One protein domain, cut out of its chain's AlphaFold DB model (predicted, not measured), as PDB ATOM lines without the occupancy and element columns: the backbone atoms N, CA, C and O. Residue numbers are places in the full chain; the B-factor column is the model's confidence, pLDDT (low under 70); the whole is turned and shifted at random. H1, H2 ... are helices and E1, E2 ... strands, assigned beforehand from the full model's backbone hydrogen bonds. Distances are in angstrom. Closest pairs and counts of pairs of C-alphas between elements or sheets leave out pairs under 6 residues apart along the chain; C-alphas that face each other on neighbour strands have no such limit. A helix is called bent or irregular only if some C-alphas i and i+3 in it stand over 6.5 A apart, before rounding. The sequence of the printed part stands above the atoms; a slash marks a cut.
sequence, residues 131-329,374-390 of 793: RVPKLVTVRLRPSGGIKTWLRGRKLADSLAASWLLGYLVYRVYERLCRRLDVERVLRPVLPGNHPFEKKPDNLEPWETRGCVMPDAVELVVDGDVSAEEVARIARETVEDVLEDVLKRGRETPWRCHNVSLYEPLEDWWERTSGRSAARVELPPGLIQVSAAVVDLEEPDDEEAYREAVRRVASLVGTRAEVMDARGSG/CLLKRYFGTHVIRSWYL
ATOM      1  N   ARG A 131      -5.019   3.436  23.365       65.31
ATOM      2  CA  ARG A 131      -4.539   4.573  22.532       65.31
ATOM      3  C   ARG A 131      -5.541   5.735  22.485       65.31
ATOM      4  O   ARG A 131      -6.738   5.521  22.606       65.31
ATOM      5  N   VAL A 132      -5.031   6.963  22.335       77.62
ATOM      6  CA  VAL A 132      -5.849   8.188  22.240       77.62
ATOM      7  C   VAL A 132      -6.494   8.254  20.846       77.62
ATOM      8  O   VAL A 132      -5.753   8.167  19.861       77.62
ATOM      9  N   PRO A 133      -7.829   8.391  20.733       87.25
ATOM     10  CA  PRO A 133      -8.506   8.490  19.443       87.25
ATOM     11  C   PRO A 133      -8.148   9.798  18.730       87.25
ATOM     12  O   PRO A 133      -7.845  10.811  19.363       87.25
ATOM     13  N   LYS A 134      -8.203   9.798  17.396       90.25
ATOM     14  CA  LYS A 134      -7.854  10.960  16.566       90.25
ATOM     15  C   LYS A 134      -9.061  11.474  15.788       90.25
ATOM     16  O   LYS A 134      -9.759  10.710  15.121       90.25
ATOM     17  N   LEU A 135      -9.266  12.791  15.816       91.94
ATOM     18  CA  LEU A 135     -10.204  13.498  14.952       91.94
ATOM     19  C   LEU A 135      -9.542  13.758  13.595       91.94
ATOM     20  O   LEU A 135      -8.590  14.532  13.489       91.94
ATOM     21  N   VAL A 136     -10.069  13.120  12.554       93.19
ATOM     22  CA  VAL A 136      -9.601  13.235  11.172       93.19
ATOM     23  C   VAL A 136     -10.596  14.052  10.365       93.19
ATOM     24  O   VAL A 136     -11.754  13.663  10.234       93.19
ATOM     25  N   THR A 137     -10.129  15.132   9.743       94.12
ATOM     26  CA  THR A 137     -10.953  15.959   8.855       94.12
ATOM     27  C   THR A 137     -10.285  16.131   7.510       94.12
ATOM     28  O   THR A 137      -9.150  16.594   7.427       94.12
ATOM     29  N   VAL A 138     -11.024  15.824   6.448       94.69
ATOM     30  CA  VAL A 138     -10.636  16.050   5.057       94.69
ATOM     31  C   VAL A 138     -11.648  16.976   4.406       94.69
ATOM     32  O   VAL A 138     -12.846  16.715   4.445       94.69
ATOM     33  N   ARG A 139     -11.179  18.049   3.770       92.69
ATOM     34  CA  ARG A 139     -12.009  18.936   2.950       92.69
ATOM     35  C   ARG A 139     -11.531  18.933   1.512       92.69
ATOM     36  O   ARG A 139     -10.337  19.089   1.253       92.69
ATOM     37  N   LEU A 140     -12.481  18.789   0.593       92.50
ATOM     38  CA  LEU A 140     -12.248  18.922  -0.836       92.50
ATOM     39  C   LEU A 140     -12.767  20.278  -1.288       92.50
ATOM     40  O   LEU A 140     -13.972  20.521  -1.293       92.50
ATOM     41  N   ARG A 141     -11.864  21.167  -1.700       89.00
ATOM     42  CA  ARG A 141     -12.249  22.477  -2.222       89.00
ATOM     43  C   ARG A 141     -11.904  22.584  -3.693       89.00
ATOM     44  O   ARG A 141     -10.726  22.503  -4.037       89.00
ATOM     45  N   PRO A 142     -12.878  22.821  -4.579       88.81
ATOM     46  CA  PRO A 142     -12.528  23.231  -5.921       88.81
ATOM     47  C   PRO A 142     -11.791  24.569  -5.864       88.81
ATOM     48  O   PRO A 142     -12.112  25.438  -5.043       88.81
ATOM     49  N   SER A 143     -10.810  24.742  -6.744       81.88
ATOM     50  CA  SER A 143     -10.100  26.010  -6.874       81.88
ATOM     51  C   SER A 143     -11.101  27.159  -7.111       81.88
ATOM     52  O   SER A 143     -12.164  26.998  -7.727       81.88
ATOM     53  N   GLY A 144     -10.846  28.314  -6.494       78.50
ATOM     54  CA  GLY A 144     -11.787  29.442  -6.480       78.50
ATOM     55  C   GLY A 144     -13.104  29.220  -5.710       78.50
ATOM     56  O   GLY A 144     -13.964  30.104  -5.738       78.50
ATOM     57  N   GLY A 145     -13.275  28.088  -5.021       87.19
ATOM     58  CA  GLY A 145     -14.425  27.772  -4.169       87.19
ATOM     59  C   GLY A 145     -15.672  27.287  -4.917       87.19
ATOM     60  O   GLY A 145     -15.753  27.334  -6.148       87.19
ATOM     61  N   ILE A 146     -16.677  26.835  -4.155       88.88
ATOM     62  CA  ILE A 146     -17.904  26.221  -4.694       88.88
ATOM     63  C   ILE A 146     -18.642  27.137  -5.674       88.88
ATOM     64  O   ILE A 146     -19.017  26.703  -6.757       88.88
ATOM     65  N   LYS A 147     -18.748  28.435  -5.366       90.12
ATOM     66  CA  LYS A 147     -19.378  29.420  -6.252       90.12
ATOM     67  C   LYS A 147     -18.731  29.435  -7.640       90.12
ATOM     68  O   LYS A 147     -19.421  29.367  -8.651       90.12
ATOM     69  N   THR A 148     -17.399  29.481  -7.698       88.12
ATOM     70  CA  THR A 148     -16.642  29.464  -8.961       88.12
ATOM     71  C   THR A 148     -16.757  28.114  -9.663       88.12
ATOM     72  O   THR A 148     -16.841  28.047 -10.890       88.12
ATOM     73  N   TRP A 149     -16.801  27.032  -8.891       90.62
ATOM     74  CA  TRP A 149     -16.982  25.680  -9.401       90.62
ATOM     75  C   TRP A 149     -18.350  25.460 -10.045       90.62
ATOM     76  O   TRP A 149     -18.435  24.810 -11.082       90.62
ATOM     77  N   LEU A 150     -19.412  26.057  -9.512       91.56
ATOM     78  CA  LEU A 150     -20.751  25.967 -10.090       91.56
ATOM     79  C   LEU A 150     -20.932  26.856 -11.326       91.56
ATOM     80  O   LEU A 150     -21.897  26.661 -12.066       91.56
ATOM     81  N   ARG A 151     -20.006  27.789 -11.603       90.69
ATOM     82  CA  ARG A 151     -20.058  28.610 -12.821       90.69
ATOM     83  C   ARG A 151     -20.048  27.722 -14.056       90.69
ATOM     84  O   ARG A 151     -19.144  26.907 -14.278       90.69
ATOM     85  N   GLY A 152     -21.058  27.956 -14.872       86.94
ATOM     86  CA  GLY A 152     -21.342  27.238 -16.090       86.94
ATOM     87  C   GLY A 152     -22.021  28.162 -17.080       86.94
ATOM     88  O   GLY A 152     -22.379  29.299 -16.764       86.94
ATOM     89  N   ARG A 153     -22.194  27.664 -18.294       83.31
ATOM     90  CA  ARG A 153     -22.972  28.351 -19.314       83.31
ATOM     91  C   ARG A 153     -24.404  27.835 -19.308       83.31
ATOM     92  O   ARG A 153     -25.337  28.607 -19.498       83.31
ATOM     93  N   LYS A 154     -24.559  26.522 -19.141       83.31
ATOM     94  CA  LYS A 154     -25.839  25.819 -19.045       83.31
ATOM     95  C   LYS A 154     -26.036  25.355 -17.600       83.31
ATOM     96  O   LYS A 154     -25.057  25.031 -16.933       83.31
ATOM     97  N   LEU A 155     -27.287  25.212 -17.160       86.44
ATOM     98  CA  LEU A 155     -27.607  24.594 -15.861       86.44
ATOM     99  C   LEU A 155     -27.004  23.182 -15.738       86.44
ATOM    100  O   LEU A 155     -26.557  22.781 -14.667       86.44
ATOM    101  N   ALA A 156     -26.898  22.465 -16.861       81.25
ATOM    102  CA  ALA A 156     -26.226  21.171 -16.941       81.25
ATOM    103  C   ALA A 156     -24.745  21.208 -16.532       81.25
ATOM    104  O   ALA A 156     -24.274  20.254 -15.918       81.25
ATOM    105  N   ASP A 157     -24.021  22.294 -16.828       85.62
ATOM    106  CA  ASP A 157     -22.623  22.437 -16.411       85.62
ATOM    107  C   ASP A 157     -22.535  22.554 -14.877       85.62
ATOM    108  O   ASP A 157     -21.669  21.938 -14.256       85.62
ATOM    109  N   SER A 158     -23.448  23.321 -14.265       89.56
ATOM    110  CA  SER A 158     -23.526  23.514 -12.810       89.56
ATOM    111  C   SER A 158     -23.920  22.226 -12.085       89.56
ATOM    112  O   SER A 158     -23.261  21.842 -11.121       89.56
ATOM    113  N   LEU A 159     -24.930  21.509 -12.592       86.62
ATOM    114  CA  LEU A 159     -25.342  20.220 -12.033       86.62
ATOM    115  C   LEU A 159     -24.222  19.174 -12.142       86.62
ATOM    116  O   LEU A 159     -23.937  18.469 -11.176       86.62
ATOM    117  N   ALA A 160     -23.541  19.099 -13.291       85.69
ATOM    118  CA  ALA A 160     -22.398  18.205 -13.463       85.69
ATOM    119  C   ALA A 160     -21.252  18.543 -12.500       85.69
ATOM    120  O   ALA A 160     -20.624  17.638 -11.953       85.69
ATOM    121  N   ALA A 161     -21.004  19.832 -12.252       89.62
ATOM    122  CA  ALA A 161     -20.016  20.278 -11.277       89.62
ATOM    123  C   ALA A 161     -20.361  19.817  -9.852       89.62
ATOM    124  O   ALA A 161     -19.484  19.306  -9.151       89.62
ATOM    125  N   SER A 162     -21.624  19.958  -9.434       90.56
ATOM    126  CA  SER A 162     -22.086  19.501  -8.118       90.56
ATOM    127  C   SER A 162     -21.954  17.989  -7.959       90.56
ATOM    128  O   SER A 162     -21.377  17.538  -6.973       90.56
ATOM    129  N   TRP A 163     -22.408  17.210  -8.943       88.94
ATOM    130  CA  TRP A 163     -22.281  15.755  -8.894       88.94
ATOM    131  C   TRP A 163     -20.831  15.282  -8.882       88.94
ATOM    132  O   TRP A 163     -20.513  14.356  -8.142       88.94
ATOM    133  N   LEU A 164     -19.953  15.899  -9.677       89.19
ATOM    134  CA  LEU A 164     -18.535  15.550  -9.685       89.19
ATOM    135  C   LEU A 164     -17.909  15.794  -8.308       89.19
ATOM    136  O   LEU A 164     -17.214  14.920  -7.797       89.19
ATOM    137  N   LEU A 165     -18.190  16.940  -7.680       92.38
ATOM    138  CA  LEU A 165     -17.684  17.231  -6.338       92.38
ATOM    139  C   LEU A 165     -18.244  16.253  -5.298       92.38
ATOM    140  O   LEU A 165     -17.471  15.671  -4.541       92.38
ATOM    141  N   GLY A 166     -19.557  16.018  -5.290       91.75
ATOM    142  CA  GLY A 166     -20.173  15.076  -4.355       91.75
ATOM    143  C   GLY A 166     -19.669  13.645  -4.546       91.75
ATOM    144  O   GLY A 166     -19.413  12.938  -3.574       91.75
ATOM    145  N   TYR A 167     -19.435  13.231  -5.792       90.12
ATOM    146  CA  TYR A 167     -18.848  11.932  -6.091       90.12
ATOM    147  C   TYR A 167     -17.400  11.823  -5.596       90.12
ATOM    148  O   TYR A 167     -17.041  10.812  -4.995       90.12
ATOM    149  N   LEU A 168     -16.578  12.862  -5.777       92.94
ATOM    150  CA  LEU A 168     -15.219  12.908  -5.230       92.94
ATOM    151  C   LEU A 168     -15.225  12.778  -3.701       92.94
ATOM    152  O   LEU A 168     -14.492  11.950  -3.162       92.94
ATOM    153  N   VAL A 169     -16.085  13.537  -3.012       94.62
ATOM    154  CA  VAL A 169     -16.221  13.467  -1.547       94.62
ATOM    155  C   VAL A 169     -16.637  12.066  -1.114       94.62
ATOM    156  O   VAL A 169     -16.000  11.488  -0.234       94.62
ATOM    157  N   TYR A 170     -17.640  11.477  -1.770       93.06
ATOM    158  CA  TYR A 170     -18.087  10.118  -1.472       93.06
ATOM    159  C   TYR A 170     -16.972   9.079  -1.655       93.06
ATOM    160  O   TYR A 170     -16.806   8.192  -0.820       93.06
ATOM    161  N   ARG A 171     -16.173   9.186  -2.724       92.50
ATOM    162  CA  ARG A 171     -15.062   8.257  -2.981       92.50
ATOM    163  C   ARG A 171     -13.933   8.406  -1.968       92.50
ATOM    164  O   ARG A 171     -13.367   7.391  -1.561       92.50
ATOM    165  N   VAL A 172     -13.628   9.632  -1.543       95.38
ATOM    166  CA  VAL A 172     -12.665   9.890  -0.462       95.38
ATOM    167  C   VAL A 172     -13.176   9.309   0.853       95.38
ATOM    168  O   VAL A 172     -12.459   8.535   1.482       95.38
ATOM    169  N   TYR A 173     -14.424   9.610   1.220       94.38
ATOM    170  CA  TYR A 173     -15.104   9.044   2.386       94.38
ATOM    171  C   TYR A 173     -15.003   7.515   2.412       94.38
ATOM    172  O   TYR A 173     -14.501   6.928   3.368       94.38
ATOM    173  N   GLU A 174     -15.389   6.869   1.316       91.62
ATOM    174  CA  GLU A 174     -15.353   5.420   1.194       91.62
ATOM    175  C   GLU A 174     -13.936   4.843   1.342       91.62
ATOM    176  O   GLU A 174     -13.745   3.838   2.033       91.62
ATOM    177  N   ARG A 175     -12.935   5.433   0.675       94.44
ATOM    178  CA  ARG A 175     -11.561   4.908   0.720       94.44
ATOM    179  C   ARG A 175     -10.932   5.106   2.097       94.44
ATOM    180  O   ARG A 175     -10.203   4.218   2.529       94.44
ATOM    181  N   LEU A 176     -11.235   6.206   2.788       93.19
ATOM    182  CA  LEU A 176     -10.811   6.427   4.174       93.19
ATOM    183  C   LEU A 176     -11.424   5.374   5.102       93.19
ATOM    184  O   LEU A 176     -10.679   4.682   5.787       93.19
ATOM    185  N   CYS A 177     -12.742   5.154   5.037       89.94
ATOM    186  CA  CYS A 177     -13.422   4.131   5.844       89.94
ATOM    187  C   CYS A 177     -12.929   2.697   5.593       89.94
ATOM    188  O   CYS A 177     -13.117   1.837   6.443       89.94
ATOM    189  N   ARG A 178     -12.324   2.411   4.432       89.31
ATOM    190  CA  ARG A 178     -11.724   1.097   4.140       89.31
ATOM    191  C   ARG A 178     -10.276   0.953   4.598       89.31
ATOM    192  O   ARG A 178      -9.818  -0.177   4.738       89.31
ATOM    193  N   ARG A 179      -9.528   2.055   4.699       90.44
ATOM    194  CA  ARG A 179      -8.080   2.029   4.972       90.44
ATOM    195  C   ARG A 179      -7.724   2.391   6.406       90.44
ATOM    196  O   ARG A 179      -6.647   2.010   6.842       90.44
ATOM    197  N   LEU A 180      -8.590   3.129   7.090       88.69
ATOM    198  CA  LEU A 180      -8.398   3.556   8.469       88.69
ATOM    199  C   LEU A 180      -9.285   2.732   9.402       88.69
ATOM    200  O   LEU A 180     -10.358   2.281   8.996       88.69
ATOM    201  N   ASP A 181      -8.854   2.587  10.652       87.56
ATOM    202  CA  ASP A 181      -9.652   1.965  11.708       87.56
ATOM    203  C   ASP A 181     -10.672   2.979  12.251       87.56
ATOM    204  O   ASP A 181     -10.490   3.625  13.283       87.56
ATOM    205  N   VAL A 182     -11.698   3.246  11.441       87.69
ATOM    206  CA  VAL A 182     -12.704   4.266  11.748       87.69
ATOM    207  C   VAL A 182     -13.611   3.765  12.864       87.69
ATOM    208  O   VAL A 182     -14.478   2.923  12.637       87.69
ATOM    209  N   GLU A 183     -13.468   4.360  14.043       84.19
ATOM    210  CA  GLU A 183     -14.373   4.151  15.169       84.19
ATOM    211  C   GLU A 183     -15.743   4.785  14.888       84.19
ATOM    212  O   GLU A 183     -16.788   4.196  15.173       84.19
ATOM    213  N   ARG A 184     -15.756   6.002  14.319       85.50
ATOM    214  CA  ARG A 184     -16.995   6.767  14.119       85.50
ATOM    215  C   ARG A 184     -16.942   7.697  12.916       85.50
ATOM    216  O   ARG A 184     -15.948   8.365  12.656       85.50
ATOM    217  N   VAL A 185     -18.073   7.818  12.224       90.94
ATOM    218  CA  VAL A 185     -18.295   8.847  11.197       90.94
ATOM    219  C   VAL A 185     -19.064  10.012  11.815       90.94
ATOM    220  O   VAL A 185     -20.185   9.818  12.293       90.94
ATOM    221  N   LEU A 186     -18.476  11.210  11.775       91.44
ATOM    222  CA  LEU A 186     -19.114  12.450  12.225       91.44
ATOM    223  C   LEU A 186     -19.822  13.166  11.074       91.44
ATOM    224  O   LEU A 186     -20.949  13.626  11.243       91.44
ATOM    225  N   ARG A 187     -19.186  13.217   9.894       92.75
ATOM    226  CA  ARG A 187     -19.732  13.840   8.680       92.75
ATOM    227  C   ARG A 187     -19.119  13.214   7.415       92.75
ATOM    228  O   ARG A 187     -17.909  13.020   7.387       92.75
ATOM    229  N   PRO A 188     -19.890  12.919   6.355       93.31
ATOM    230  CA  PRO A 188     -21.351  12.879   6.307       93.31
ATOM    231  C   PRO A 188     -21.926  11.636   7.009       93.31
ATOM    232  O   PRO A 188     -21.464  10.518   6.788       93.31
ATOM    233  N   VAL A 189     -22.995  11.807   7.793       92.25
ATOM    234  CA  VAL A 189     -23.820  10.681   8.272       92.25
ATOM    235  C   VAL A 189     -24.906  10.376   7.239       92.25
ATOM    236  O   VAL A 189     -25.888  11.107   7.127       92.25
ATOM    237  N   LEU A 190     -24.730   9.291   6.480       90.38
ATOM    238  CA  LEU A 190     -25.663   8.894   5.421       90.38
ATOM    239  C   LEU A 190     -26.821   8.031   5.972       90.38
ATOM    240  O   LEU A 190     -26.577   7.161   6.808       90.38
ATOM    241  N   PRO A 191     -28.074   8.233   5.518       83.31
ATOM    242  CA  PRO A 191     -29.266   7.545   6.040       83.31
ATOM    243  C   PRO A 191     -29.443   6.079   5.588       83.31
ATOM    244  O   PRO A 191     -30.473   5.466   5.869       83.31
ATOM    245  N   GLY A 192     -28.490   5.483   4.866       79.31
ATOM    246  CA  GLY A 192     -28.565   4.098   4.386       79.31
ATOM    247  C   GLY A 192     -29.444   3.894   3.143       79.31
ATOM    248  O   GLY A 192     -29.530   2.772   2.633       79.31
ATOM    249  N   ASN A 193     -30.101   4.955   2.666       79.94
ATOM    250  CA  ASN A 193     -30.854   5.034   1.415       79.94
ATOM    251  C   ASN A 193     -30.365   6.190   0.520       79.94
ATOM    252  O   ASN A 193     -31.070   6.576  -0.416       79.94
ATOM    253  N   HIS A 194     -29.180   6.739   0.804       87.12
ATOM    254  CA  HIS A 194     -28.621   7.847   0.044       87.12
ATOM    255  C   HIS A 194     -28.351   7.429  -1.413       87.12
ATOM    256  O   HIS A 194     -27.954   6.282  -1.640       87.12
ATOM    257  N   PRO A 195     -28.488   8.319  -2.418       83.19
ATOM    258  CA  PRO A 195     -28.234   7.961  -3.814       83.19
ATOM    259  C   PRO A 195     -26.872   7.292  -4.071       83.19
ATOM    260  O   PRO A 195     -26.804   6.304  -4.794       83.19
ATOM    261  N   PHE A 196     -25.800   7.756  -3.420       83.50
ATOM    262  CA  PHE A 196     -24.471   7.132  -3.534       83.50
ATOM    263  C   PHE A 196     -24.343   5.751  -2.864       83.50
ATOM    264  O   PHE A 196     -23.430   5.002  -3.199       83.50
ATOM    265  N   GLU A 197     -25.251   5.389  -1.953       80.12
ATOM    266  CA  GLU A 197     -25.287   4.063  -1.313       80.12
ATOM    267  C   GLU A 197     -26.094   3.040  -2.133       80.12
ATOM    268  O   GLU A 197     -26.091   1.843  -1.831       80.12
ATOM    269  N   LYS A 198     -26.803   3.490  -3.175       78.88
ATOM    270  CA  LYS A 198     -27.634   2.641  -4.029       78.88
ATOM    271  C   LYS A 198     -26.842   2.103  -5.213       78.88
ATOM    272  O   LYS A 198     -25.954   2.749  -5.763       78.88
ATOM    273  N   LYS A 199     -27.224   0.904  -5.662       72.12
ATOM    274  CA  LYS A 199     -26.824   0.442  -6.996       72.12
ATOM    275  C   LYS A 199     -27.473   1.353  -8.040       72.12
ATOM    276  O   LYS A 199     -28.626   1.730  -7.823       72.12
ATOM    277  N   PRO A 200     -26.819   1.634  -9.175       67.00
ATOM    278  CA  PRO A 200     -27.410   2.515 -10.171       67.00
ATOM    279  C   PRO A 200     -28.780   2.058 -10.696       67.00
ATOM    280  O   PRO A 200     -29.675   2.882 -10.852       67.00
ATOM    281  N   ASP A 201     -28.993   0.746 -10.843       67.94
ATOM    282  CA  ASP A 201     -30.286   0.173 -11.259       67.94
ATOM    283  C   ASP A 201     -31.421   0.411 -10.245       67.94
ATOM    284  O   ASP A 201     -32.598   0.383 -10.606       67.94
ATOM    285  N   ASN A 202     -31.070   0.677  -8.982       75.88
ATOM    286  CA  ASN A 202     -32.003   0.896  -7.876       75.88
ATOM    287  C   ASN A 202     -32.289   2.384  -7.620       75.88
ATOM    288  O   ASN A 202     -32.947   2.713  -6.630       75.88
ATOM    289  N   LEU A 203     -31.757   3.286  -8.447       71.69
ATOM    290  CA  LEU A 203     -32.045   4.708  -8.325       71.69
ATOM    291  C   LEU A 203     -33.367   5.054  -8.988       71.69
ATOM    292  O   LEU A 203     -33.645   4.695 -10.139       71.69
ATOM    293  N   GLU A 204     -34.162   5.826  -8.262       73.06
ATOM    294  CA  GLU A 204     -35.347   6.426  -8.832       73.06
ATOM    295  C   GLU A 204     -34.948   7.542  -9.805       73.06
ATOM    296  O   GLU A 204     -33.988   8.278  -9.559       73.06
ATOM    297  N   PRO A 205     -35.695   7.752 -10.903       66.44
ATOM    298  CA  PRO A 205     -35.317   8.754 -11.890       66.44
ATOM    299  C   PRO A 205     -35.167  10.179 -11.339       66.44
ATOM    300  O   PRO A 205     -34.421  10.969 -11.903       66.44
ATOM    301  N   TRP A 206     -35.875  10.537 -10.265       67.25
ATOM    302  CA  TRP A 206     -35.765  11.861  -9.645       67.25
ATOM    303  C   TRP A 206     -34.505  12.008  -8.774       67.25
ATOM    304  O   TRP A 206     -33.997  13.116  -8.655       67.25
ATOM    305  N   GLU A 207     -33.938  10.914  -8.250       74.44
ATOM    306  CA  GLU A 207     -32.726  10.919  -7.399       74.44
ATOM    307  C   GLU A 207     -31.457  11.288  -8.168       74.44
ATOM    308  O   GLU A 207     -30.413  11.573  -7.594       74.44
ATOM    309  N   THR A 208     -31.557  11.305  -9.493       71.31
ATOM    310  CA  THR A 208     -30.488  11.719 -10.399       71.31
ATOM    311  C   THR A 208     -30.508  13.223 -10.706       71.31
ATOM    312  O   THR A 208     -29.603  13.739 -11.365       71.31
ATOM    313  N   ARG A 209     -31.539  13.950 -10.247       71.19
ATOM    314  CA  ARG A 209     -31.784  15.364 -10.593       71.19
ATOM    315  C   ARG A 209     -31.091  16.371  -9.677       71.19
ATOM    316  O   ARG A 209     -31.269  17.569  -9.860       71.19
ATOM    317  N   GLY A 210     -30.295  15.901  -8.726       80.25
ATOM    318  CA  GLY A 210     -29.503  16.729  -7.829       80.25
ATOM    319  C   GLY A 210     -28.516  15.876  -7.043       80.25
ATOM    320  O   GLY A 210     -28.693  14.666  -6.939       80.25
ATOM    321  N   CYS A 211     -27.481  16.498  -6.490       86.62
ATOM    322  CA  CYS A 211     -26.501  15.827  -5.643       86.62
ATOM    323  C   CYS A 211     -26.544  16.438  -4.242       86.62
ATOM    324  O   CYS A 211     -26.433  17.655  -4.108       86.62
ATOM    325  N   VAL A 212     -26.716  15.588  -3.226       91.88
ATOM    326  CA  VAL A 212     -26.673  15.966  -1.808       91.88
ATOM    327  C   VAL A 212     -25.395  15.383  -1.229       91.88
ATOM    328  O   VAL A 212     -25.274  14.170  -1.087       91.88
ATOM    329  N   MET A 213     -24.399  16.224  -0.978       93.31
ATOM    330  CA  MET A 213     -23.143  15.801  -0.359       93.31
ATOM    331  C   MET A 213     -22.379  17.032   0.146       93.31
ATOM    332  O   MET A 213     -22.164  17.957  -0.644       93.31
ATOM    333  N   PRO A 214     -21.934  17.064   1.418       92.19
ATOM    334  CA  PRO A 214     -21.071  18.130   1.917       92.19
ATOM    335  C   PRO A 214     -19.700  18.105   1.235       92.19
ATOM    336  O   PRO A 214     -19.346  17.162   0.536       92.19
ATOM    337  N   ASP A 215     -18.894  19.138   1.463       89.50
ATOM    338  CA  ASP A 215     -17.523  19.254   0.947       89.50
ATOM    339  C   ASP A 215     -16.455  18.644   1.880       89.50
ATOM    340  O   ASP A 215     -15.252  18.725   1.606       89.50
ATOM    341  N   ALA A 216     -16.886  18.042   2.990       90.12
ATOM    342  CA  ALA A 216     -16.026  17.608   4.080       90.12
ATOM    343  C   ALA A 216     -16.361  16.196   4.574       90.12
ATOM    344  O   ALA A 216     -17.525  15.798   4.639       90.12
ATOM    345  N   VAL A 217     -15.311  15.483   4.980       94.75
ATOM    346  CA  VAL A 217     -15.352  14.182   5.646       94.75
ATOM    347  C   VAL A 217     -14.689  14.326   7.011       94.75
ATOM    348  O   VAL A 217     -13.540  14.750   7.087       94.75
ATOM    349  N   GLU A 218     -15.404  13.986   8.077       94.25
ATOM    350  CA  GLU A 218     -14.961  14.094   9.468       94.25
ATOM    351  C   GLU A 218     -15.200  12.755  10.171       94.25
ATOM    352  O   GLU A 218     -16.323  12.237  10.186       94.25
ATOM    353  N   LEU A 219     -14.131  12.180  10.713       93.12
ATOM    354  CA  LEU A 219     -14.075  10.827  11.260       93.12
ATOM    355  C   LEU A 219     -13.370  10.839  12.619       93.12
ATOM    356  O   LEU A 219     -12.459  11.635  12.838       93.12
ATOM    357  N   VAL A 220     -13.749   9.912  13.491       90.25
ATOM    358  CA  VAL A 220     -12.950   9.508  14.651       90.25
ATOM    359  C   VAL A 220     -12.295   8.178  14.303       90.25
ATOM    360  O   VAL A 220     -12.976   7.248  13.861       90.25
ATOM    361  N   VAL A 221     -10.976   8.118  14.440       89.69
ATOM    362  CA  VAL A 221     -10.148   6.964  14.076       89.69
ATOM    363  C   VAL A 221      -9.416   6.474  15.320       89.69
ATOM    364  O   VAL A 221      -8.858   7.291  16.056       89.69
ATOM    365  N   ASP A 222      -9.413   5.159  15.533       82.62
ATOM    366  CA  ASP A 222      -8.583   4.521  16.554       82.62
ATOM    367  C   ASP A 222      -7.173   4.271  15.986       82.62
ATOM    368  O   ASP A 222      -6.992   3.871  14.832       82.62
ATOM    369  N   GLY A 223      -6.146   4.529  16.791       71.50
ATOM    370  CA  GLY A 223      -4.753   4.285  16.429       71.50
ATOM    371  C   GLY A 223      -3.967   5.482  15.882       71.50
ATOM    372  O   GLY A 223      -4.372   6.640  15.930       71.50
ATOM    373  N   ASP A 224      -2.750   5.181  15.424       78.81
ATOM    374  CA  ASP A 224      -1.760   6.182  15.031       78.81
ATOM    375  C   ASP A 224      -1.849   6.448  13.524       78.81
ATOM    376  O   ASP A 224      -1.334   5.675  12.718       78.81
ATOM    377  N   VAL A 225      -2.564   7.511  13.146       87.81
ATOM    378  CA  VAL A 225      -2.664   7.994  11.763       87.81
ATOM    379  C   VAL A 225      -2.095   9.409  11.668       87.81
ATOM    380  O   VAL A 225      -2.377  10.255  12.520       87.81
ATOM    381  N   SER A 226      -1.302   9.682  10.627       89.19
ATOM    382  CA  SER A 226      -0.756  11.021  10.370       89.19
ATOM    383  C   SER A 226      -1.599  11.810   9.364       89.19
ATOM    384  O   SER A 226      -2.301  11.250   8.515       89.19
ATOM    385  N   ALA A 227      -1.503  13.140   9.417       88.00
ATOM    386  CA  ALA A 227      -2.164  14.008   8.445       88.00
ATOM    387  C   ALA A 227      -1.642  13.788   7.015       88.00
ATOM    388  O   ALA A 227      -2.426  13.851   6.066       88.00
ATOM    389  N   GLU A 228      -0.354  13.474   6.843       88.44
ATOM    390  CA  GLU A 228       0.242  13.155   5.542       88.44
ATOM    391  C   GLU A 228      -0.359  11.887   4.940       88.44
ATOM    392  O   GLU A 228      -0.631  11.854   3.737       88.44
ATOM    393  N   GLU A 229      -0.593  10.857   5.757       92.25
ATOM    394  CA  GLU A 229      -1.224   9.623   5.301       92.25
ATOM    395  C   GLU A 229      -2.661   9.872   4.835       92.25
ATOM    396  O   GLU A 229      -3.019   9.495   3.715       92.25
ATOM    397  N   VAL A 230      -3.463  10.571   5.645       93.44
ATOM    398  CA  VAL A 230      -4.846  10.935   5.294       93.44
ATOM    399  C   VAL A 230      -4.877  11.778   4.016       93.44
ATOM    400  O   VAL A 230      -5.635  11.479   3.088       93.44
ATOM    401  N   ALA A 231      -4.024  12.805   3.929       91.62
ATOM    402  CA  ALA A 231      -3.918  13.665   2.754       91.62
ATOM    403  C   ALA A 231      -3.511  12.876   1.505       91.62
ATOM    404  O   ALA A 231      -4.029  13.132   0.418       91.62
ATOM    405  N   ARG A 232      -2.590  11.913   1.638       94.00
ATOM    406  CA  ARG A 232      -2.165  11.039   0.540       94.00
ATOM    407  C   ARG A 232      -3.318  10.165   0.052       94.00
ATOM    408  O   ARG A 232      -3.584  10.174  -1.144       94.00
ATOM    409  N   ILE A 233      -4.047   9.488   0.946       94.69
ATOM    410  CA  ILE A 233      -5.210   8.660   0.572       94.69
ATOM    411  C   ILE A 233      -6.256   9.501  -0.171       94.69
ATOM    412  O   ILE A 233      -6.782   9.075  -1.202       94.69
ATOM    413  N   ALA A 234      -6.557  10.698   0.335       94.38
ATOM    414  CA  ALA A 234      -7.529  11.589  -0.284       94.38
ATOM    415  C   ALA A 234      -7.059  12.110  -1.656       94.38
ATOM    416  O   ALA A 234      -7.836  12.054  -2.608       94.38
ATOM    417  N   ARG A 235      -5.795  12.542  -1.792       93.38
ATOM    418  CA  ARG A 235      -5.216  12.994  -3.074       93.38
ATOM    419  C   ARG A 235      -5.188  11.894  -4.127       93.38
ATOM    420  O   ARG A 235      -5.747  12.110  -5.194       93.38
ATOM    421  N   GLU A 236      -4.665  10.713  -3.787       94.06
ATOM    422  CA  GLU A 236      -4.662   9.543  -4.681       94.06
ATOM    423  C   GLU A 236      -6.085   9.240  -5.176       94.06
ATOM    424  O   GLU A 236      -6.307   8.965  -6.345       94.06
ATOM    425  N   THR A 237      -7.089   9.343  -4.300       94.69
ATOM    426  CA  THR A 237      -8.490   9.102  -4.685       94.69
ATOM    427  C   THR A 237      -9.036  10.148  -5.641       94.69
ATOM    428  O   THR A 237      -9.766   9.805  -6.568       94.69
ATOM    429  N   VAL A 238      -8.731  11.420  -5.395       92.44
ATOM    430  CA  VAL A 238      -9.146  12.511  -6.276       92.44
ATOM    431  C   VAL A 238      -8.492  12.343  -7.645       92.44
ATOM    432  O   VAL A 238      -9.198  12.405  -8.647       92.44
ATOM    433  N   GLU A 239      -7.189  12.071  -7.694       90.25
ATOM    434  CA  GLU A 239      -6.435  11.823  -8.928       90.25
ATOM    435  C   GLU A 239      -7.004  10.623  -9.698       90.25
ATOM    436  O   GLU A 239      -7.412  10.795 -10.845       90.25
ATOM    437  N   ASP A 240      -7.174   9.469  -9.040       89.44
ATOM    438  CA  ASP A 240      -7.753   8.255  -9.635       89.44
ATOM    439  C   ASP A 240      -9.124   8.531 -10.285       89.44
ATOM    440  O   ASP A 240      -9.419   8.078 -11.394       89.44
ATOM    441  N   VAL A 241      -9.997   9.276  -9.592       87.38
ATOM    442  CA  VAL A 241     -11.336   9.606 -10.099       87.38
ATOM    443  C   VAL A 241     -11.254  10.579 -11.270       87.38
ATOM    444  O   VAL A 241     -11.938  10.385 -12.272       87.38
ATOM    445  N   LEU A 242     -10.451  11.635 -11.157       85.69
ATOM    446  CA  LEU A 242     -10.314  12.636 -12.208       85.69
ATOM    447  C   LEU A 242      -9.711  12.035 -13.487       85.69
ATOM    448  O   LEU A 242     -10.195  12.334 -14.582       85.69
ATOM    449  N   GLU A 243      -8.720  11.155 -13.355       82.50
ATOM    450  CA  GLU A 243      -8.139  10.405 -14.468       82.50
ATOM    451  C   GLU A 243      -9.149   9.454 -15.116       82.50
ATOM    452  O   GLU A 243      -9.245   9.428 -16.343       82.50
ATOM    453  N   ASP A 244      -9.957   8.726 -14.335       80.50
ATOM    454  CA  ASP A 244     -11.022   7.862 -14.870       80.50
ATOM    455  C   ASP A 244     -12.070   8.674 -15.651       80.50
ATOM    456  O   ASP A 244     -12.459   8.286 -16.757       80.50
ATOM    457  N   VAL A 245     -12.487   9.836 -15.132       77.81
ATOM    458  CA  VAL A 245     -13.437  10.730 -15.821       77.81
ATOM    459  C   VAL A 245     -12.843  11.258 -17.123       77.81
ATOM    460  O   VAL A 245     -13.533  11.256 -18.145       77.81
ATOM    461  N   LEU A 246     -11.581  11.697 -17.113       74.44
ATOM    462  CA  LEU A 246     -10.902  12.146 -18.324       74.44
ATOM    463  C   LEU A 246     -10.765  11.020 -19.341       74.44
ATOM    464  O   LEU A 246     -11.129  11.209 -20.497       74.44
ATOM    465  N   LYS A 247     -10.265   9.854 -18.922       74.31
ATOM    466  CA  LYS A 247     -10.059   8.697 -19.794       74.31
ATOM    467  C   LYS A 247     -11.361   8.301 -20.480       74.31
ATOM    468  O   LYS A 247     -11.405   8.219 -21.704       74.31
ATOM    469  N   ARG A 248     -12.443   8.143 -19.713       69.56
ATOM    470  CA  ARG A 248     -13.768   7.831 -20.269       69.56
ATOM    471  C   ARG A 248     -14.297   8.953 -21.146       69.56
ATOM    472  O   ARG A 248     -14.897   8.669 -22.174       69.56
ATOM    473  N   GLY A 249     -14.095  10.209 -20.750       65.88
ATOM    474  CA  GLY A 249     -14.487  11.373 -21.543       65.88
ATOM    475  C   GLY A 249     -13.803  11.413 -22.907       65.88
ATOM    476  O   GLY A 249     -14.452  11.744 -23.891       65.88
ATOM    477  N   ARG A 250     -12.530  11.006 -22.976       64.94
ATOM    478  CA  ARG A 250     -11.797  10.836 -24.235       64.94
ATOM    479  C   ARG A 250     -12.349   9.669 -25.036       64.94
ATOM    480  O   ARG A 250     -12.750   9.857 -26.167       64.94
ATOM    481  N   GLU A 251     -12.431   8.484 -24.443       60.53
ATOM    482  CA  GLU A 251     -12.842   7.252 -25.136       60.53
ATOM    483  C   GLU A 251     -14.313   7.254 -25.591       60.53
ATOM    484  O   GLU A 251     -14.721   6.393 -26.374       60.53
ATOM    485  N   THR A 252     -15.131   8.194 -25.106       53.47
ATOM    486  CA  THR A 252     -16.561   8.221 -25.400       53.47
ATOM    487  C   THR A 252     -16.902   9.276 -26.447       53.47
ATOM    488  O   THR A 252     -16.534  10.441 -26.302       53.47
ATOM    489  N   PRO A 253     -17.727   8.916 -27.444       52.28
ATOM    490  CA  PRO A 253     -18.287   9.873 -28.372       52.28
ATOM    491  C   PRO A 253     -18.921  11.093 -27.697       52.28
ATOM    492  O   PRO A 253     -19.832  10.932 -26.876       52.28
ATOM    493  N   TRP A 254     -18.511  12.317 -28.053       49.16
ATOM    494  CA  TRP A 254     -19.178  13.525 -27.551       49.16
ATOM    495  C   TRP A 254     -20.620  13.539 -28.036       49.16
ATOM    496  O   TRP A 254     -20.856  13.655 -29.238       49.16
ATOM    497  N   ARG A 255     -21.581  13.439 -27.108       44.78
ATOM    498  CA  ARG A 255     -23.015  13.419 -27.419       44.78
ATOM    499  C   ARG A 255     -23.762  14.604 -26.826       44.78
ATOM    500  O   ARG A 255     -24.067  14.632 -25.634       44.78
ATOM    501  N   CYS A 256     -24.166  15.543 -27.674       40.69
ATOM    502  CA  CYS A 256     -25.110  16.599 -27.304       40.69
ATOM    503  C   CYS A 256     -26.292  16.564 -28.262       40.69
ATOM    504  O   CYS A 256     -26.086  16.736 -29.458       40.69
ATOM    505  N   HIS A 257     -27.497  16.335 -27.725       37.16
ATOM    506  CA  HIS A 257     -28.778  16.508 -28.426       37.16
ATOM    507  C   HIS A 257     -28.719  16.049 -29.904       37.16
ATOM    508  O   HIS A 257     -29.003  16.822 -30.814       37.16
ATOM    509  N   ASN A 258     -28.294  14.793 -30.120       33.69
ATOM    510  CA  ASN A 258     -28.196  14.079 -31.408       33.69
ATOM    511  C   ASN A 258     -26.974  14.334 -32.309       33.69
ATOM    512  O   ASN A 258     -26.902  13.755 -33.390       33.69
ATOM    513  N   VAL A 259     -25.963  15.080 -31.865       34.38
ATOM    514  CA  VAL A 259     -24.637  15.049 -32.503       34.38
ATOM    515  C   VAL A 259     -23.746  14.102 -31.716       34.38
ATOM    516  O   VAL A 259     -23.539  14.331 -30.527       34.38
ATOM    517  N   SER A 260     -23.227  13.068 -32.382       41.38
ATOM    518  CA  SER A 260     -22.165  12.200 -31.865       41.38
ATOM    519  C   SER A 260     -20.878  12.449 -32.650       41.38
ATOM    520  O   SER A 260     -20.859  12.215 -33.856       41.38
ATOM    521  N   LEU A 261     -19.798  12.868 -31.990       41.88
ATOM    522  CA  LEU A 261     -18.454  12.610 -32.525       41.88
ATOM    523  C   LEU A 261     -18.133  11.165 -32.181       41.88
ATOM    524  O   LEU A 261     -17.973  10.894 -31.009       41.88
ATOM    525  N   TYR A 262     -18.095  10.227 -33.125       43.06
ATOM    526  CA  TYR A 262     -17.925   8.795 -32.813       43.06
ATOM    527  C   TYR A 262     -16.501   8.391 -32.385       43.06
ATOM    528  O   TYR A 262     -16.231   7.206 -32.209       43.06
ATOM    529  N   GLU A 263     -15.610   9.360 -32.185       45.00
ATOM    530  CA  GLU A 263     -14.221   9.161 -31.781       45.00
ATOM    531  C   GLU A 263     -13.799  10.232 -30.743       45.00
ATOM    532  O   GLU A 263     -14.478  11.264 -30.634       45.00
ATOM    533  N   PRO A 264     -12.719   9.998 -29.971       56.00
ATOM    534  CA  PRO A 264     -12.173  10.961 -29.010       56.00
ATOM    535  C   PRO A 264     -11.882  12.331 -29.628       56.00
ATOM    536  O   PRO A 264     -11.489  12.415 -30.789       56.00
ATOM    537  N   LEU A 265     -12.033  13.416 -28.855       57.56
ATOM    538  CA  LEU A 265     -11.776  14.780 -29.347       57.56
ATOM    539  C   LEU A 265     -10.338  14.930 -29.847       57.56
ATOM    540  O   LEU A 265     -10.098  15.568 -30.867       57.56
ATOM    541  N   GLU A 266      -9.400  14.337 -29.115       60.28
ATOM    542  CA  GLU A 266      -7.981  14.320 -29.429       60.28
ATOM    543  C   GLU A 266      -7.700  13.541 -30.723       60.28
ATOM    544  O   GLU A 266      -7.033  14.067 -31.608       60.28
ATOM    545  N   ASP A 267      -8.279  12.349 -30.891       59.34
ATOM    546  CA  ASP A 267      -8.092  11.519 -32.090       59.34
ATOM    547  C   ASP A 267      -8.723  12.172 -33.328       59.34
ATOM    548  O   ASP A 267      -8.115  12.249 -34.398       59.34
ATOM    549  N   TRP A 268      -9.932  12.715 -33.165       57.97
ATOM    550  CA  TRP A 268     -10.610  13.499 -34.189       57.97
ATOM    551  C   TRP A 268      -9.777  14.727 -34.579       57.97
ATOM    552  O   TRP A 268      -9.663  15.053 -35.765       57.97
ATOM    553  N   TRP A 269      -9.171  15.402 -33.599       57.91
ATOM    554  CA  TRP A 269      -8.323  16.568 -33.825       57.91
ATOM    555  C   TRP A 269      -7.061  16.191 -34.593       57.91
ATOM    556  O   TRP A 269      -6.781  16.805 -35.622       57.91
ATOM    557  N   GLU A 270      -6.333  15.166 -34.155       66.06
ATOM    558  CA  GLU A 270      -5.116  14.704 -34.828       66.06
ATOM    559  C   GLU A 270      -5.403  14.293 -36.271       66.06
ATOM    560  O   GLU A 270      -4.694  14.700 -37.194       66.06
ATOM    561  N   ARG A 271      -6.506  13.574 -36.491       62.34
ATOM    562  CA  ARG A 271      -6.921  13.118 -37.817       62.34
ATOM    563  C   ARG A 271      -7.355  14.255 -38.741       62.34
ATOM    564  O   ARG A 271      -7.069  14.204 -39.934       62.34
ATOM    565  N   THR A 272      -8.085  15.250 -38.234       48.88
ATOM    566  CA  THR A 272      -8.663  16.315 -39.074       48.88
ATOM    567  C   THR A 272      -7.751  17.528 -39.231       48.88
ATOM    568  O   THR A 272      -7.878  18.259 -40.211       48.88
ATOM    569  N   SER A 273      -6.868  17.809 -38.271       54.69
ATOM    570  CA  SER A 273      -5.922  18.936 -38.325       54.69
ATOM    571  C   SER A 273      -4.522  18.520 -38.791       54.69
ATOM    572  O   SER A 273      -3.766  19.365 -39.265       54.69
ATOM    573  N   GLY A 274      -4.154  17.239 -38.648       53.59
ATOM    574  CA  GLY A 274      -2.785  16.761 -38.858       53.59
ATOM    575  C   GLY A 274      -1.791  17.225 -37.783       53.59
ATOM    576  O   GLY A 274      -0.588  17.010 -37.928       53.59
ATOM    577  N   ARG A 275      -2.269  17.877 -36.714       56.94
ATOM    578  CA  ARG A 275      -1.474  18.391 -35.589       56.94
ATOM    579  C   ARG A 275      -1.716  17.521 -34.360       56.94
ATOM    580  O   ARG A 275      -2.841  17.086 -34.149       56.94
ATOM    581  N   SER A 276      -0.695  17.311 -33.523       56.84
ATOM    582  CA  SER A 276      -0.883  16.587 -32.255       56.84
ATOM    583  C   SER A 276      -1.933  17.292 -31.395       56.84
ATOM    584  O   SER A 276      -1.941  18.526 -31.308       56.84
ATOM    585  N   ALA A 277      -2.830  16.524 -30.780       55.97
ATOM    586  CA  ALA A 277      -3.829  17.089 -29.891       55.97
ATOM    587  C   ALA A 277      -3.144  17.729 -28.688       55.97
ATOM    588  O   ALA A 277      -2.280  17.126 -28.046       55.97
ATOM    589  N   ALA A 278      -3.565  18.947 -28.340       55.31
ATOM    590  CA  ALA A 278      -3.232  19.511 -27.045       55.31
ATOM    591  C   ALA A 278      -3.779  18.552 -25.978       55.31
ATOM    592  O   ALA A 278      -4.994  18.455 -25.786       55.31
ATOM    593  N   ARG A 279      -2.896  17.791 -25.318       58.62
ATOM    594  CA  ARG A 279      -3.316  16.898 -24.237       58.62
ATOM    595  C   ARG A 279      -3.999  17.752 -23.180       58.62
ATOM    596  O   ARG A 279      -3.415  18.699 -22.660       58.62
ATOM    597  N   VAL A 280      -5.250  17.417 -22.868       60.50
ATOM    598  CA  VAL A 280      -5.964  18.035 -21.751       60.50
ATOM    599  C   VAL A 280      -5.260  17.602 -20.472       60.50
ATOM    600  O   VAL A 280      -5.481  16.493 -19.986       60.50
ATOM    601  N   GLU A 281      -4.397  18.459 -19.948       62.97
ATOM    602  CA  GLU A 281      -3.818  18.293 -18.622       62.97
ATOM    603  C   GLU A 281      -4.729  18.976 -17.608       62.97
ATOM    604  O   GLU A 281      -5.146  20.128 -17.783       62.97
ATOM    605  N   LEU A 282      -5.096  18.243 -16.554       67.88
ATOM    606  CA  LEU A 282      -5.803  18.864 -15.447       67.88
ATOM    607  C   LEU A 282      -4.810  19.728 -14.683       67.88
ATOM    608  O   LEU A 282      -3.732  19.253 -14.330       67.88
ATOM    609  N   PRO A 283      -5.166  20.985 -14.404       66.12
ATOM    610  CA  PRO A 283      -4.292  21.841 -13.645       66.12
ATOM    611  C   PRO A 283      -4.059  21.238 -12.245       66.12
ATOM    612  O   PRO A 283      -5.030  20.819 -11.598       66.12
ATOM    613  N   PRO A 284      -2.807  21.195 -11.756       65.06
ATOM    614  CA  PRO A 284      -2.525  20.727 -10.406       65.06
ATOM    615  C   PRO A 284      -3.277  21.598  -9.395       65.06
ATOM    616  O   PRO A 284      -3.316  22.820  -9.518       65.06
ATOM    617  N   GLY A 285      -3.911  20.967  -8.405       72.56
ATOM    618  CA  GLY A 285      -4.715  21.684  -7.411       72.56
ATOM    619  C   GLY A 285      -6.086  22.156  -7.910       72.56
ATOM    620  O   GLY A 285      -6.696  23.009  -7.264       72.56
ATOM    621  N   LEU A 286      -6.606  21.602  -9.017       79.88
ATOM    622  CA  LEU A 286      -7.988  21.847  -9.456       79.88
ATOM    623  C   LEU A 286      -9.005  21.564  -8.338       79.88
ATOM    624  O   LEU A 286      -9.936  22.346  -8.129       79.88
ATOM    625  N   ILE A 287      -8.796  20.456  -7.626       88.00
ATOM    626  CA  ILE A 287      -9.453  20.115  -6.366       88.00
ATOM    627  C   ILE A 287      -8.363  20.084  -5.298       88.00
ATOM    628  O   ILE A 287      -7.474  19.235  -5.322       88.00
ATOM    629  N   GLN A 288      -8.412  21.037  -4.378       88.75
ATOM    630  CA  GLN A 288      -7.500  21.121  -3.248       88.75
ATOM    631  C   GLN A 288      -7.964  20.172  -2.153       88.75
ATOM    632  O   GLN A 288      -9.129  20.188  -1.748       88.75
ATOM    633  N   VAL A 289      -7.027  19.358  -1.676       90.69
ATOM    634  CA  VAL A 289      -7.225  18.448  -0.551       90.69
ATOM    635  C   VAL A 289      -6.559  19.065   0.668       90.69
ATOM    636  O   VAL A 289      -5.337  19.213   0.701       90.69
ATOM    637  N   SER A 290      -7.358  19.406   1.672       90.50
ATOM    638  CA  SER A 290      -6.866  19.808   2.989       90.50
ATOM    639  C   SER A 290      -7.217  18.712   3.984       90.50
ATOM    640  O   SER A 290      -8.387  18.350   4.092       90.50
ATOM    641  N   ALA A 291      -6.223  18.192   4.701       91.62
ATOM    642  CA  ALA A 291      -6.429  17.201   5.747       91.62
ATOM    643  C   ALA A 291      -5.791  17.676   7.053       91.62
ATOM    644  O   ALA A 291      -4.704  18.251   7.036       91.62
ATOM    645  N   ALA A 292      -6.463  17.421   8.168       91.12
ATOM    646  CA  ALA A 292      -5.918  17.606   9.502       91.12
ATOM    647  C   ALA A 292      -6.258  16.395  10.363       91.12
ATOM    648  O   ALA A 292      -7.310  15.772  10.195       91.12
ATOM    649  N   VAL A 293      -5.347  16.091  11.278       91.56
ATOM    650  CA  VAL A 293      -5.490  15.040  12.276       91.56
ATOM    651  C   VAL A 293      -5.096  15.647  13.611       91.56
ATOM    652  O   VAL A 293      -4.011  16.216  13.726       91.56
ATOM    653  N   VAL A 294      -5.995  15.581  14.587       91.12
ATOM    654  CA  VAL A 294      -5.788  16.128  15.931       91.12
ATOM    655  C   VAL A 294      -6.157  15.055  16.942       91.12
ATOM    656  O   VAL A 294      -7.161  14.367  16.768       91.12
ATOM    657  N   ASP A 295      -5.340  14.905  17.979       88.50
ATOM    658  CA  ASP A 295      -5.643  13.999  19.085       88.50
ATOM    659  C   ASP A 295      -6.901  14.485  19.808       88.50
ATOM    660  O   ASP A 295      -7.046  15.672  20.110       88.50
ATOM    661  N   LEU A 296      -7.829  13.565  20.045       85.25
ATOM    662  CA  LEU A 296      -9.068  13.829  20.751       85.25
ATOM    663  C   LEU A 296      -8.933  13.282  22.173       85.25
ATOM    664  O   LEU A 296      -9.388  12.183  22.492       85.25
ATOM    665  N   GLU A 297      -8.231  14.050  23.001       76.75
ATOM    666  CA  GLU A 297      -8.116  13.801  24.435       76.75
ATOM    667  C   GLU A 297      -9.503  13.967  25.066       76.75
ATOM    668  O   GLU A 297     -10.147  14.986  24.848       76.75
ATOM    669  N   GLU A 298      -9.976  12.953  25.796       75.38
ATOM    670  CA  GLU A 298     -11.291  12.967  26.457       75.38
ATOM    671  C   GLU A 298     -12.459  13.260  25.480       75.38
ATOM    672  O   GLU A 298     -13.113  14.292  25.574       75.38
ATOM    673  N   PRO A 299     -12.767  12.347  24.536       67.62
ATOM    674  CA  PRO A 299     -13.783  12.563  23.491       67.62
ATOM    675  C   PRO A 299     -15.207  12.829  24.009       67.62
ATOM    676  O   PRO A 299     -16.044  13.333  23.259       67.62
ATOM    677  N   ASP A 300     -15.487  12.451  25.257       71.44
ATOM    678  CA  ASP A 300     -16.743  12.715  25.962       71.44
ATOM    679  C   ASP A 300     -16.814  14.136  26.561       71.44
ATOM    680  O   ASP A 300     -17.907  14.588  26.910       71.44
ATOM    681  N   ASP A 301     -15.685  14.847  26.690       83.31
ATOM    682  CA  ASP A 301     -15.645  16.221  27.195       83.31
ATOM    683  C   ASP A 301     -15.945  17.239  26.083       83.31
ATOM    684  O   ASP A 301     -15.318  17.280  25.020       83.31
ATOM    685  N   GLU A 302     -16.935  18.095  26.340       84.06
ATOM    686  CA  GLU A 302     -17.447  19.046  25.352       84.06
ATOM    687  C   GLU A 302     -16.412  20.128  24.992       84.06
ATOM    688  O   GLU A 302     -16.312  20.544  23.834       84.06
ATOM    689  N   GLU A 303     -15.625  20.603  25.960       86.38
ATOM    690  CA  GLU A 303     -14.657  21.675  25.722       86.38
ATOM    691  C   GLU A 303     -13.401  21.145  25.025       86.38
ATOM    692  O   GLU A 303     -12.905  21.792  24.094       86.38
ATOM    693  N   ALA A 304     -12.944  19.945  25.389       84.56
ATOM    694  CA  ALA A 304     -11.868  19.247  24.696       84.56
ATOM    695  C   ALA A 304     -12.231  18.977  23.226       84.56
ATOM    696  O   ALA A 304     -11.450  19.301  22.323       84.56
ATOM    697  N   TYR A 305     -13.452  18.493  22.955       87.38
ATOM    698  CA  TYR A 305     -13.936  18.306  21.585       87.38
ATOM    699  C   TYR A 305     -14.019  19.628  20.811       87.38
ATOM    700  O   TYR A 305     -13.513  19.718  19.687       87.38
ATOM    701  N   ARG A 306     -14.597  20.683  21.400       88.44
ATOM    702  CA  ARG A 306     -14.661  22.016  20.770       88.44
ATOM    703  C   ARG A 306     -13.281  22.546  20.414       88.44
ATOM    704  O   ARG A 306     -13.105  23.118  19.336       88.44
ATOM    705  N   GLU A 307     -12.312  22.392  21.308       88.00
ATOM    706  CA  GLU A 307     -10.939  22.825  21.079       88.00
ATOM    707  C   GLU A 307     -10.271  22.001  19.968       88.00
ATOM    708  O   GLU A 307      -9.650  22.578  19.071       88.00
ATOM    709  N   ALA A 308     -10.477  20.681  19.933       88.00
ATOM    710  CA  ALA A 308     -10.015  19.833  18.834       88.00
ATOM    711  C   ALA A 308     -10.622  20.264  17.485       88.00
ATOM    712  O   ALA A 308      -9.894  20.439  16.503       88.00
ATOM    713  N   VAL A 309     -11.934  20.533  17.433       88.19
ATOM    714  CA  VAL A 309     -12.614  21.037  16.228       88.19
ATOM    715  C   VAL A 309     -12.084  22.415  15.819       88.19
ATOM    716  O   VAL A 309     -11.858  22.644  14.630       88.19
ATOM    717  N   ARG A 310     -11.825  23.330  16.767       86.75
ATOM    718  CA  ARG A 310     -11.209  24.642  16.488       86.75
ATOM    719  C   ARG A 310      -9.814  24.502  15.885       86.75
ATOM    720  O   ARG A 310      -9.520  25.164  14.887       86.75
ATOM    721  N   ARG A 311      -8.973  23.629  16.446       86.50
ATOM    722  CA  ARG A 311      -7.625  23.333  15.926       86.50
ATOM    723  C   ARG A 311      -7.688  22.744  14.525       86.50
ATOM    724  O   ARG A 311      -7.003  23.213  13.625       86.50
ATOM    725  N   VAL A 312      -8.559  21.766  14.300       86.62
ATOM    726  CA  VAL A 312      -8.784  21.213  12.962       86.62
ATOM    727  C   VAL A 312      -9.240  22.305  11.996       86.62
ATOM    728  O   VAL A 312      -8.684  22.429  10.906       86.62
ATOM    729  N   ALA A 313     -10.226  23.115  12.383       82.62
ATOM    730  CA  ALA A 313     -10.775  24.171  11.543       82.62
ATOM    731  C   ALA A 313      -9.731  25.233  11.175       82.62
ATOM    732  O   ALA A 313      -9.779  25.736  10.056       82.62
ATOM    733  N   SER A 314      -8.774  25.550  12.053       81.88
ATOM    734  CA  SER A 314      -7.675  26.467  11.726       81.88
ATOM    735  C   SER A 314      -6.669  25.849  10.746       81.88
ATOM    736  O   SER A 314      -6.190  26.547   9.852       81.88
ATOM    737  N   LEU A 315      -6.423  24.537  10.839       81.75
ATOM    738  CA  LEU A 315      -5.516  23.797   9.953       81.75
ATOM    739  C   LEU A 315      -6.104  23.569   8.554       81.75
ATOM    740  O   LEU A 315      -5.418  23.769   7.552       81.75
ATOM    741  N   VAL A 316      -7.380  23.178   8.459       80.38
ATOM    742  CA  VAL A 316      -8.034  22.947   7.160       80.38
ATOM    743  C   VAL A 316      -8.689  24.202   6.598       80.38
ATOM    744  O   VAL A 316      -9.016  24.223   5.418       80.38
ATOM    745  N   GLY A 317      -8.929  25.239   7.402       62.44
ATOM    746  CA  GLY A 317      -9.710  26.436   7.060       62.44
ATOM    747  C   GLY A 317      -9.017  27.468   6.173       62.44
ATOM    748  O   GLY A 317      -9.631  28.489   5.858       62.44
ATOM    749  N   THR A 318      -7.774  27.226   5.750       57.25
ATOM    750  CA  THR A 318      -7.065  28.101   4.807       57.25
ATOM    751  C   THR A 318      -7.901  28.307   3.540       57.25
ATOM    752  O   THR A 318      -8.540  27.383   3.032       57.25
ATOM    753  N   ARG A 319      -7.989  29.557   3.060       53.91
ATOM    754  CA  ARG A 319      -8.803  29.879   1.876       53.91
ATOM    755  C   ARG A 319      -8.335  29.034   0.699       53.91
ATOM    756  O   ARG A 319      -7.135  28.895   0.500       53.91
ATOM    757  N   ALA A 320      -9.290  28.532  -0.087       55.22
ATOM    758  CA  ALA A 320      -8.957  27.866  -1.336       55.22
ATOM    759  C   ALA A 320      -8.124  28.828  -2.187       55.22
ATOM    760  O   ALA A 320      -8.602  29.915  -2.533       55.22
ATOM    761  N   GLU A 321      -6.882  28.456  -2.479       55.97
ATOM    762  CA  GLU A 321      -6.037  29.281  -3.325       55.97
ATOM    763  C   GLU A 321      -6.690  29.331  -4.703       55.97
ATOM    764  O   GLU A 321      -7.023  28.301  -5.298       55.97
ATOM    765  N   VAL A 322      -6.937  30.538  -5.206       54.62
ATOM    766  CA  VAL A 322      -7.290  30.683  -6.613       54.62
ATOM    767  C   VAL A 322      -6.023  30.327  -7.359       54.62
ATOM    768  O   VAL A 322      -5.008  30.992  -7.167       54.62
ATOM    769  N   MET A 323      -6.075  29.282  -8.182       54.84
ATOM    770  CA  MET A 323      -4.960  28.998  -9.077       54.84
ATOM    771  C   MET A 323      -4.646  30.277  -9.844       54.84
ATOM    772  O   MET A 323      -5.525  30.799 -10.539       54.84
ATOM    773  N   ASP A 324      -3.430  30.802  -9.677       45.19
ATOM    774  CA  ASP A 324      -3.024  32.023 -10.354       45.19
ATOM    775  C   ASP A 324      -2.823  31.726 -11.841       45.19
ATOM    776  O   ASP A 324      -1.738  31.444 -12.341       45.19
ATOM    777  N   ALA A 325      -3.937  31.754 -12.566       44.38
ATOM    778  CA  ALA A 325      -3.993  31.611 -14.007       44.38
ATOM    779  C   ALA A 325      -3.257  32.749 -14.729       44.38
ATOM    780  O   ALA A 325      -2.902  32.603 -15.901       44.38
ATOM    781  N   ARG A 326      -3.032  33.888 -14.056       41.41
ATOM    782  CA  ARG A 326      -2.533  35.113 -14.695       41.41
ATOM    783  C   ARG A 326      -1.046  35.038 -15.037       41.41
ATOM    784  O   ARG A 326      -0.602  35.802 -15.886       41.41
ATOM    785  N   GLY A 327      -0.302  34.100 -14.448       38.19
ATOM    786  CA  GLY A 327       1.116  33.879 -14.753       38.19
ATOM    787  C   GLY A 327       1.390  33.178 -16.091       38.19
ATOM    788  O   GLY A 327       2.524  33.196 -16.556       38.19
ATOM    789  N   SER A 328       0.376  32.576 -16.729       47.16
ATOM    790  CA  SER A 328       0.560  31.694 -17.899       47.16
ATOM    791  C   SER A 328       0.294  32.344 -19.266       47.16
ATOM    792  O   SER A 328       0.430  31.683 -20.291       47.16
ATOM    793  N   GLY A 329      -0.103  33.623 -19.318       52.06
ATOM    794  CA  GLY A 329      -0.395  34.326 -20.581       52.06
ATOM    795  C   GLY A 329      -1.614  33.804 -21.367       52.06
ATOM    796  O   GLY A 329      -1.930  34.343 -22.426       52.06
ATOM    797  N   CYS A 374     -13.914  23.247 -17.004       84.12
ATOM    798  CA  CYS A 374     -15.187  23.290 -17.728       84.12
ATOM    799  C   CYS A 374     -15.322  22.121 -18.704       84.12
ATOM    800  O   CYS A 374     -16.420  21.596 -18.871       84.12
ATOM    801  N   LEU A 375     -14.214  21.698 -19.311       79.75
ATOM    802  CA  LEU A 375     -14.169  20.512 -20.153       79.75
ATOM    803  C   LEU A 375     -14.497  19.246 -19.349       79.75
ATOM    804  O   LEU A 375     -15.374  18.479 -19.733       79.75
ATOM    805  N   LEU A 376     -13.886  19.096 -18.172       80.50
ATOM    806  CA  LEU A 376     -14.148  17.998 -17.248       80.50
ATOM    807  C   LEU A 376     -15.616  17.951 -16.801       80.50
ATOM    808  O   LEU A 376     -16.210  16.878 -16.792       80.50
ATOM    809  N   LYS A 377     -16.233  19.097 -16.480       84.00
ATOM    810  CA  LYS A 377     -17.673  19.162 -16.155       84.00
ATOM    811  C   LYS A 377     -18.533  18.656 -17.315       84.00
ATOM    812  O   LYS A 377     -19.480  17.905 -17.087       84.00
ATOM    813  N   ARG A 378     -18.193  19.015 -18.561       77.69
ATOM    814  CA  ARG A 378     -18.900  18.521 -19.756       77.69
ATOM    815  C   ARG A 378     -18.717  17.022 -19.954       77.69
ATOM    816  O   ARG A 378     -19.709  16.340 -20.214       77.69
ATOM    817  N   TYR A 379     -17.501  16.505 -19.776       74.88
ATOM    818  CA  TYR A 379     -17.235  15.065 -19.807       74.88
ATOM    819  C   TYR A 379     -18.029  14.327 -18.737       74.88
ATOM    820  O   TYR A 379     -18.750  13.376 -19.032       74.88
ATOM    821  N   PHE A 380     -17.977  14.810 -17.502       73.81
ATOM    822  CA  PHE A 380     -18.682  14.197 -16.390       73.81
ATOM    823  C   PHE A 380     -20.204  14.174 -16.613       73.81
ATOM    824  O   PHE A 380     -20.834  13.124 -16.482       73.81
ATOM    825  N   GLY A 381     -20.792  15.303 -17.022       69.25
ATOM    826  CA  GLY A 381     -22.227  15.404 -17.294       69.25
ATOM    827  C   GLY A 381     -22.691  14.542 -18.473       69.25
ATOM    828  O   GLY A 381     -23.768  13.952 -18.427       69.25
ATOM    829  N   THR A 382     -21.869  14.429 -19.519       60.84
ATOM    830  CA  THR A 382     -22.213  13.666 -20.730       60.84
ATOM    831  C   THR A 382     -21.997  12.167 -20.556       60.84
ATOM    832  O   THR A 382     -22.722  11.386 -21.170       60.84
ATOM    833  N   HIS A 383     -21.035  11.758 -19.726       57.69
ATOM    834  CA  HIS A 383     -20.589  10.369 -19.661       57.69
ATOM    835  C   HIS A 383     -20.857   9.730 -18.313       57.69
ATOM    836  O   HIS A 383     -21.508   8.703 -18.285       57.69
ATOM    837  N   VAL A 384     -20.432  10.300 -17.189       54.12
ATOM    838  CA  VAL A 384     -20.603   9.635 -15.885       54.12
ATOM    839  C   VAL A 384     -22.065   9.647 -15.467       54.12
ATOM    840  O   VAL A 384     -22.648   8.595 -15.233       54.12
ATOM    841  N   ILE A 385     -22.696  10.820 -15.490       56.78
ATOM    842  CA  ILE A 385     -24.108  10.959 -15.122       56.78
ATOM    843  C   ILE A 385     -25.000  10.135 -16.065       56.78
ATOM    844  O   ILE A 385     -25.861   9.392 -15.608       56.78
ATOM    845  N   ARG A 386     -24.761  10.191 -17.382       53.72
ATOM    846  CA  ARG A 386     -25.585   9.460 -18.362       53.72
ATOM    847  C   ARG A 386     -25.283   7.963 -18.469       53.72
ATOM    848  O   ARG A 386     -26.208   7.214 -18.759       53.72
ATOM    849  N   SER A 387     -24.033   7.522 -18.284       46.94
ATOM    850  CA  SER A 387     -23.652   6.100 -18.412       46.94
ATOM    851  C   SER A 387     -23.778   5.315 -17.113       46.94
ATOM    852  O   SER A 387     -24.024   4.116 -17.174       46.94
ATOM    853  N   TRP A 388     -23.620   5.946 -15.943       47.16
ATOM    854  CA  TRP A 388     -23.811   5.247 -14.670       47.16
ATOM    855  C   TRP A 388     -25.283   5.164 -14.307       47.16
ATOM    856  O   TRP A 388     -25.705   4.142 -13.794       47.16
ATOM    857  N   TYR A 389     -26.084   6.174 -14.647       48.53
ATOM    858  CA  TYR A 389     -27.508   6.228 -14.307       48.53
ATOM    859  C   TYR A 389     -28.439   6.039 -15.525       48.53
ATOM    860  O   TYR A 389     -29.516   6.631 -15.555       48.53
ATOM    861  N   LEU A 390     -27.986   5.258 -16.524       38.09
ATOM    862  CA  LEU A 390     -28.565   4.968 -17.858       38.09
ATOM    863  C   LEU A 390     -30.022   5.404 -18.124       38.09
ATOM    864  O   LEU A 390     -30.941   5.085 -17.372       38.09
TER     865      LEU A 390
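Overview. This is residues 131 to 329 and 374 to 390 of the 793 residues of the protein "Predicted DNA-dependent DNA polymerase, component of a thermophile-specific DNA repair system" of Methanopyrus kandleri (strain AV19 / DSM 6324 / JCM 9639 / NBRC 100938) (UniProt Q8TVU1). A twisted sheet of four strands, E2, E3, E1 and E6, is the middle layer, with the long helices H2 and H3 crossing each other over one face and H5 over the other. Beyond one end of the sheet, H7 packs across H2 and H3, and the far end of the domain holds H4 and the small hairpin of E4 and E5. The printed part has 216 residues, with seven named helices and six named strands in the order E1 H1 H2 E2 E3 H3 E4 E5 H4 E6 H5 H6 H7, of the mixed class. Both sheets, E2 - E3 - E1 - E6 and E4 - E5, are antiparallel. The whole is compact, with a radius of gyration of the C-alphas of 19.6 A and spans of 65 by 46 by 28 A.

Along the chain. Begin with the sheet: find C-alpha 134 at (-7.854, 10.960, 16.566), where E1, residues 134 to 142, starts its 26.0 A. Beside it look for E3, residues 216 to 221, and E6, residues 287 to 295 and 26.5 A long; E2 is residues 182 to 187. From C-alpha 155 at (-27.607, 24.594, -15.861), H2 runs 36.4 A through residues 155 to 179, and H3, residues 227 to 251, spans 35.9 A. H5 is residues 302 to 316, 20.9 A. The shorter elements are H1, residues 145 to 150, E4, 254 to 256, E5, 259 to 261, H4, 265 to 273, and H6, 325 to 328. Last comes H7, residues 374 to 388, 20.2 A, ending at C-alpha 388 at (-23.811, 5.247, -14.670); it is irregular, but only just, with C-alphas 382 and 385 6.51 A apart.

Arrangement. In the sheet, E1 and E6 are antiparallel at 166 degrees, with N 137 and O 292 2.9 A apart, within hydrogen-bond range. E3 and E1 have N 136 and O 219 at 2.8 A, and the hairpin E2 and E3 has N 186 and O 218 at 2.9 A. E1, H1 and H2, and E2 form a split strand-helix-strand unit, two strands running the same way with E3 between them, and its crossover is right-handed. There are three layers, helices on both faces of the sheet: H2 and H3 on the same face, H5 on the opposite face. H2, at a height over the sheet of 8.8 A, lies over E3 and E1 and runs along the strands; H3, at 10.4 A, lies over E6. H5, at 9.0 A, lies over E1 and E6, only just slantwise to the strands, at 32 degrees to E6 on the local plane. H1 only grazes the sheet with its residues 145 to 150. The hub, H2, touches H3 at a steep tilt of 45 degrees, opposite ways; their closest C-alphas are those of Val 172 and Ala 234, 5.4 A. H2 touches H1, Leu 150 to Ser 158 being the closest C-alphas at 4.6 A. H7 touches H2, closest C-alphas Ala 160 and Gly 381, 4.7 A, only just about perpendicular at 70.2 degrees, and H3, closest C-alphas Gly 249 and Tyr 379, 4.9 A. H4 is close to but not clearly touching H3, and the hairpin E4 and E5 has N 259 and O 256 at 2.9 A. H6 is apart from H5 and H7. Every O i to N i+4 pair is within hydrogen-bond range in H1, H2, H3, H4 and H5, and 9 of 11 in H7; H6 is too short for such a pair.

Size, cuts and confidence. The two C-alphas farthest apart, Gly 274 and Asp 301, are 67.3 A apart. Residues 330 to 373 are not printed, and C-alphas 329 and 374 stand 18.7 A apart across the cut. Of the links that are printed whole, E2 to E3, 28 residues, and H4 to E6, 13 residues, are long. The mean pLDDT of the printed part is 76.9; look for values under 70 at residues 248 to 284, 317 to 329 and 381 to 390, among others.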